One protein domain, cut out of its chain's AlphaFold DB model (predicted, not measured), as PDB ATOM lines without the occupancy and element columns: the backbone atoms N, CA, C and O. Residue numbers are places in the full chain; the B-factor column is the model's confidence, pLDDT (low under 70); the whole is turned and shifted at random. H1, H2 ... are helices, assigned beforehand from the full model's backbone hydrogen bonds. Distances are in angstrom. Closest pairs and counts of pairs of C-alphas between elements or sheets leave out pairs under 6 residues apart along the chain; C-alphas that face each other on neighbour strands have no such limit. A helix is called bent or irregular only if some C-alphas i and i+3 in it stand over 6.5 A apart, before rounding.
ATOM      1  N   LEU A   2     -13.126 -20.245   0.805       66.50
ATOM      2  CA  LEU A   2     -12.017 -21.100   0.340       66.50
ATOM      3  C   LEU A   2     -12.380 -22.595   0.226       66.50
ATOM      4  O   LEU A   2     -12.203 -23.194  -0.827       66.50
ATOM      5  N   LEU A   3     -12.936 -23.187   1.289       69.44
ATOM      6  CA  LEU A   3     -13.209 -24.633   1.344       69.44
ATOM      7  C   LEU A   3     -14.231 -25.084   0.290       69.44
ATOM      8  O   LEU A   3     -14.025 -26.094  -0.367       69.44
ATOM      9  N   GLY A   4     -15.295 -24.309   0.071       67.38
ATOM     10  CA  GLY A   4     -16.307 -24.637  -0.938       67.38
ATOM     11  C   GLY A   4     -15.771 -24.586  -2.372       67.38
ATOM     12  O   GLY A   4     -16.133 -25.432  -3.182       67.38
ATOM     13  N   ALA A   5     -14.871 -23.644  -2.675       66.94
ATOM     14  CA  ALA A   5     -14.247 -23.549  -3.993       66.94
ATOM     15  C   ALA A   5     -13.234 -24.683  -4.229       66.94
ATOM     16  O   ALA A   5     -13.246 -25.296  -5.292       66.94
ATOM     17  N   ILE A   6     -12.411 -25.004  -3.223       73.38
ATOM     18  CA  ILE A   6     -11.388 -26.060  -3.314       73.38
ATOM     19  C   ILE A   6     -12.038 -27.445  -3.447       73.38
ATOM     20  O   ILE A   6     -11.700 -28.197  -4.356       73.38
ATOM     21  N   TYR A   7     -13.016 -27.774  -2.595       71.06
ATOM     22  CA  TYR A   7     -13.715 -29.064  -2.658       71.06
ATOM     23  C   TYR A   7     -14.698 -29.158  -3.830       71.06
ATOM     24  O   TYR A   7     -14.915 -30.242  -4.364       71.06
ATOM     25  N   GLY A   8     -15.276 -28.036  -4.265       66.00
ATOM     26  CA  GLY A   8     -16.185 -28.013  -5.406       66.00
ATOM     27  C   GLY A   8     -15.487 -28.321  -6.732       66.00
ATOM     28  O   GLY A   8     -16.081 -28.957  -7.596       66.00
ATOM     29  N   PHE A   9     -14.221 -27.920  -6.886       63.53
ATOM     30  CA  PHE A   9     -13.441 -28.168  -8.104       63.53
ATOM     31  C   PHE A   9     -12.806 -29.569  -8.158       63.53
ATOM     32  O   PHE A   9     -12.489 -30.050  -9.241       63.53
ATOM     33  N   ILE A  10     -12.633 -30.233  -7.008       67.38
ATOM     34  CA  ILE A  10     -11.982 -31.553  -6.920       67.38
ATOM     35  C   ILE A  10     -12.920 -32.714  -7.278       67.38
ATOM     36  O   ILE A  10     -12.478 -33.835  -7.524       67.38
ATOM     37  N   LEU A  11     -14.226 -32.456  -7.290       65.56
ATOM     38  CA  LEU A  11     -15.253 -33.462  -7.507       65.56
ATOM     39  C   LEU A  11     -15.551 -33.554  -9.006       65.56
ATOM     40  O   LEU A  11     -15.814 -32.539  -9.641       65.56
ATOM     41  N   ALA A  12     -15.531 -34.763  -9.574       63.34
ATOM     42  CA  ALA A  12     -15.522 -35.002 -11.027       63.34
ATOM     43  C   ALA A  12     -16.686 -34.368 -11.823       63.34
ATOM     44  O   ALA A  12     -16.606 -34.242 -13.040       63.34
ATOM     45  N   TRP A  13     -17.763 -33.968 -11.144       68.25
ATOM     46  CA  TRP A  13     -18.943 -33.333 -11.737       68.25
ATOM     47  C   TRP A  13     -18.903 -31.795 -11.646       68.25
ATOM     48  O   TRP A  13     -19.769 -31.120 -12.189       68.25
ATOM     49  N   GLY A  14     -17.892 -31.223 -10.988       80.31
ATOM     50  CA  GLY A  14     -17.681 -29.788 -10.842       80.31
ATOM     51  C   GLY A  14     -18.561 -29.106  -9.779       80.31
ATOM     52  O   GLY A  14     -19.573 -29.651  -9.325       80.31
ATOM     53  N   PRO A  15     -18.207 -27.866  -9.392       78.94
ATOM     54  CA  PRO A  15     -18.835 -27.152  -8.275       78.94
ATOM     55  C   PRO A  15     -20.294 -26.765  -8.554       78.94
ATOM     56  O   PRO A  15     -21.088 -26.609  -7.629       78.94
ATOM     57  N   ILE A  16     -20.655 -26.631  -9.833       82.25
ATOM     58  CA  ILE A  16     -21.982 -26.197 -10.286       82.25
ATOM     59  C   ILE A  16     -23.040 -27.261  -9.968       82.25
ATOM     60  O   ILE A  16     -24.083 -26.939  -9.401       82.25
ATOM     61  N   TRP A  17     -22.760 -28.534 -10.267       84.69
ATOM     62  CA  TRP A  17     -23.686 -29.634  -9.992       84.69
ATOM     63  C   TRP A  17     -23.905 -29.843  -8.492       84.69
ATOM     64  O   TRP A  17     -25.040 -30.012  -8.054       84.69
ATOM     65  N   TRP A  18     -22.847 -29.738  -7.687       83.06
ATOM     66  CA  TRP A  18     -22.959 -29.810  -6.228       83.06
ATOM     67  C   TRP A  18     -23.726 -28.637  -5.623       83.06
ATOM     68  O   TRP A  18     -24.513 -28.836  -4.698       83.06
ATOM     69  N   GLY A  19     -23.562 -27.433  -6.178       84.62
ATOM     70  CA  GLY A  19     -24.376 -26.274  -5.815       84.62
ATOM     71  C   GLY A  19     -25.858 -26.481  -6.131       84.62
ATOM     72  O   GLY A  19     -26.710 -26.200  -5.290       84.62
ATOM     73  N   LEU A  20     -26.171 -27.037  -7.306       89.38
ATOM     74  CA  LEU A  20     -27.547 -27.308  -7.722       89.38
ATOM     75  C   LEU A  20     -28.209 -28.383  -6.850       89.38
ATOM     76  O   LEU A  20     -29.334 -28.196  -6.391       89.38
ATOM     77  N   ILE A  21     -27.498 -29.475  -6.560       89.56
ATOM     78  CA  ILE A  21     -27.979 -30.528  -5.655       89.56
ATOM     79  C   ILE A  21     -28.185 -29.961  -4.248       89.56
ATOM     80  O   ILE A  21     -29.222 -30.208  -3.638       89.56
ATOM     81  N   GLY A  22     -27.249 -29.152  -3.745       90.06
ATOM     82  CA  GLY A  22     -27.377 -28.484  -2.449       90.06
ATOM     83  C   GLY A  22     -28.594 -27.557  -2.377       90.06
ATOM     84  O   GLY A  22     -29.309 -27.566  -1.377       90.06
ATOM     85  N   LEU A  23     -28.877 -26.817  -3.451       92.94
ATOM     86  CA  LEU A  23     -30.053 -25.954  -3.555       92.94
ATOM     87  C   LEU A  23     -31.352 -26.769  -3.549       92.94
ATOM     88  O   LEU A  23     -32.262 -26.466  -2.779       92.94
ATOM     89  N   VAL A  24     -31.433 -27.820  -4.370       96.19
ATOM     90  CA  VAL A  24     -32.626 -28.676  -4.467       96.19
ATOM     91  C   VAL A  24     -32.867 -29.423  -3.158       96.19
ATOM     92  O   VAL A  24     -33.979 -29.394  -2.634       96.19
ATOM     93  N   CYS A  25     -31.832 -30.035  -2.579       95.56
ATOM     94  CA  CYS A  25     -31.927 -30.730  -1.298       95.56
ATOM     95  C   CYS A  25     -32.257 -29.766  -0.156       95.56
ATOM     96  O   CYS A  25     -33.130 -30.061   0.657       95.56
ATOM     97  N   GLY A  26     -31.614 -28.598  -0.103       94.75
ATOM     98  CA  GLY A  26     -31.892 -27.574   0.903       94.75
ATOM     99  C   GLY A  26     -33.331 -27.064   0.825       94.75
ATOM    100  O   GLY A  26     -34.014 -26.984   1.848       94.75
ATOM    101  N   ALA A  27     -33.827 -26.796  -0.386       94.62
ATOM    102  CA  ALA A  27     -35.215 -26.407  -0.614       94.62
ATOM    103  C   ALA A  27     -36.189 -27.526  -0.222       94.62
ATOM    104  O   ALA A  27     -37.155 -27.273   0.495       94.62
ATOM    105  N   ALA A  28     -35.916 -28.770  -0.625       96.06
ATOM    106  CA  ALA A  28     -36.750 -29.921  -0.292       96.06
ATOM    107  C   ALA A  28     -36.829 -30.147   1.225       96.06
ATOM    108  O   ALA A  28     -37.926 -30.266   1.767       96.06
ATOM    109  N   ILE A  29     -35.691 -30.134   1.925       96.44
ATOM    110  CA  ILE A  29     -35.620 -30.295   3.383       96.44
ATOM    111  C   ILE A  29     -36.337 -29.137   4.088       96.44
ATOM    112  O   ILE A  29     -37.146 -29.372   4.985       96.44
ATOM    113  N   GLY A  30     -36.096 -27.895   3.661       93.62
ATOM    114  CA  GLY A  30     -36.762 -26.716   4.217       93.62
ATOM    115  C   GLY A  30     -38.284 -26.777   4.063       93.62
ATOM    116  O   GLY A  30     -39.021 -26.501   5.014       93.62
ATOM    117  N   LEU A  31     -38.768 -27.212   2.896       93.69
ATOM    118  CA  LEU A  31     -40.192 -27.447   2.653       93.69
ATOM    119  C   LEU A  31     -40.736 -28.581   3.525       93.69
ATOM    120  O   LEU A  31     -41.806 -28.428   4.111       93.69
ATOM    121  N   PHE A  32     -40.000 -29.681   3.672       95.06
ATOM    122  CA  PHE A  32     -40.415 -30.818   4.495       95.06
ATOM    123  C   PHE A  32     -40.582 -30.423   5.968       95.06
ATOM    124  O   PHE A  32     -41.609 -30.716   6.584       95.06
ATOM    125  N   ILE A  33     -39.612 -29.684   6.516       93.81
ATOM    126  CA  ILE A  33     -39.663 -29.158   7.886       93.81
ATOM    127  C   ILE A  33     -40.859 -28.220   8.048       93.81
ATOM    128  O   ILE A  33     -41.629 -28.367   9.001       93.81
ATOM    129  N   LYS A  34     -41.056 -27.287   7.107       89.94
ATOM    130  CA  LYS A  34     -42.182 -26.347   7.140       89.94
ATOM    131  C   LYS A  34     -43.522 -27.079   7.105       89.94
ATOM    132  O   LYS A  34     -44.394 -26.772   7.908       89.94
ATOM    133  N   LEU A  35     -43.679 -28.083   6.242       87.75
ATOM    134  CA  LEU A  35     -44.907 -28.873   6.140       87.75
ATOM    135  C   LEU A  35     -45.201 -29.659   7.423       87.75
ATOM    136  O   LEU A  35     -46.336 -29.636   7.902       87.75
ATOM    137  N   ILE A  36     -44.199 -30.314   8.016       88.31
ATOM    138  CA  ILE A  36     -44.365 -31.051   9.278       88.31
ATOM    139  C   ILE A  36     -44.707 -30.093  10.422       88.31
ATOM    140  O   ILE A  36     -45.644 -30.354  11.182       88.31
ATOM    141  N   ALA A  37     -43.992 -28.970  10.525       85.31
ATOM    142  CA  ALA A  37     -44.257 -27.950  11.530       85.31
ATOM    143  C   ALA A  37     -45.679 -27.397  11.372       85.31
ATOM    144  O   ALA A  37     -46.479 -27.492  12.302       85.31
ATOM    145  N   THR A  38     -46.050 -26.908  10.185       80.62
ATOM    146  CA  THR A  38     -47.388 -26.366   9.914       80.62
ATOM    147  C   THR A  38     -48.487 -27.396  10.164       80.62
ATOM    148  O   THR A  38     -49.504 -27.043  10.750       80.62
ATOM    149  N   LYS A  39     -48.294 -28.676   9.816       72.38
ATOM    150  CA  LYS A  39     -49.271 -29.740  10.102       72.38
ATOM    151  C   LYS A  39     -49.439 -29.984  11.608       72.38
ATOM    152  O   LYS A  39     -50.562 -30.175  12.074       72.38
ATOM    153  N   LYS A  40     -48.347 -29.934  12.380       65.94
ATOM    154  CA  LYS A  40     -48.372 -30.054  13.849       65.94
ATOM    155  C   LYS A  40     -49.054 -28.845  14.502       65.94
ATOM    156  O   LYS A  40     -49.891 -29.025  15.383       65.94
ATOM    157  N   TYR A  41     -48.770 -27.634  14.024       61.44
ATOM    158  CA  TYR A  41     -49.432 -26.411  14.485       61.44
ATOM    159  C   TYR A  41     -50.914 -26.367  14.094       61.44
ATOM    160  O   TYR A  41     -51.741 -26.018  14.927       61.44
ATOM    161  N   ALA A  42     -51.282 -26.783  12.880       61.69
ATOM    162  CA  ALA A  42     -52.673 -26.832  12.427       61.69
ATOM    163  C   ALA A  42     -53.510 -27.844  13.222       61.69
ATOM    164  O   ALA A  42     -54.660 -27.558  13.544       61.69
ATOM    165  N   LYS A  43     -52.936 -28.996  13.606       56.66
ATOM    166  CA  LYS A  43     -53.619 -29.968  14.478       56.66
ATOM    167  C   LYS A  43     -53.940 -29.373  15.856       56.66
ATOM    168  O   LYS A  43     -55.032 -29.602  16.356       56.66
ATOM    169  N   ASN A  44     -53.040 -28.563  16.416       54.94
ATOM    170  CA  ASN A  44     -53.288 -27.844  17.671       54.94
ATOM    171  C   ASN A  44     -54.224 -26.635  17.493       54.94
ATOM    172  O   ASN A  44     -54.977 -26.304  18.404       54.94
ATOM    173  N   ARG A  45     -54.218 -25.982  16.324       52.84
ATOM    174  CA  ARG A  45     -55.057 -24.806  16.050       52.84
ATOM    175  C   ARG A  45     -56.509 -25.152  15.718       52.84
ATOM    176  O   ARG A  45     -57.367 -24.339  16.014       52.84
ATOM    177  N   LYS A  46     -56.805 -26.351  15.197       50.75
ATOM    178  CA  LYS A  46     -58.191 -26.835  15.015       50.75
ATOM    179  C   LYS A  46     -58.966 -26.968  16.330       50.75
ATOM    180  O   LYS A  46     -60.183 -26.886  16.325       50.75
ATOM    181  N   GLN A  47     -58.275 -27.128  17.459       50.56
ATOM    182  CA  GLN A  47     -58.899 -27.103  18.788       50.56
ATOM    183  C   GLN A  47     -59.089 -25.668  19.323       50.56
ATOM    184  O   GLN A  47     -59.787 -25.458  20.307       50.56
TER     185      GLN A  47
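AT A GLANCE: This is residues 2 to 47 of the 91 residues of an uncharacterized protein of bioreactor metagenome (UniProt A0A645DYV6). One long helix, H2, makes the length of this domain, and a short helix, H1, is set at its beginning like the foot of an L. The two meet at a corner next to a tight link, and residues 20 to 47, of which 20 to 45 belong to H2, stick out free of any other part. The printed part has 46 residues with two named helices, H1 then H2 along the chain, and no named strand; its class is all helix. It is extended, with a radius of gyration of the C-alphas of 17.2 A, and its C-alphas span 54 by 18 by 9 A.

HOW THE PARTS SIT: Look first at H2, residues 14 to 45, and then at H1, residues 2 to 10, which comes before it. They touch only at the corner by their link, where you find the closest C-alphas of the two, those of Gly 8 and Pro 15, 4.0 A apart. H2 touches H1 with residues 14 to 18 alone. The lines of the two helices stand at a steep tilt of 64 degrees, and they run opposite ways. In H1 every O i to N i+4 pair is within hydrogen-bond range; in H2 27 of 28 are.

IN THESE COORDINATES: Find C-alpha 14 at (-17.681, -29.788, -10.842); from there H2 runs 46.3 A to C-alpha 45 at (-55.057, -24.806, 16.050). H2 is neither bent nor irregular, but only just: C-alphas 14 and 17 are 6.1 A apart. Then go back to C-alpha 2 at (-12.017, -21.100, 0.340), where H1 begins; it measures 12.7 A to C-alpha 10.

THE WHOLE: The two C-alphas farthest apart in the domain, those of Ile 10 and Gln 47, are 53.7 A apart. The printed part has no cut, and the link from H1 to H2, three residues, is tight. In the B-factor column the mean pLDDT of the printed part is 77.7, and you find values under 70 at residues 2 to 5, 8 to 13 and 40 to 47.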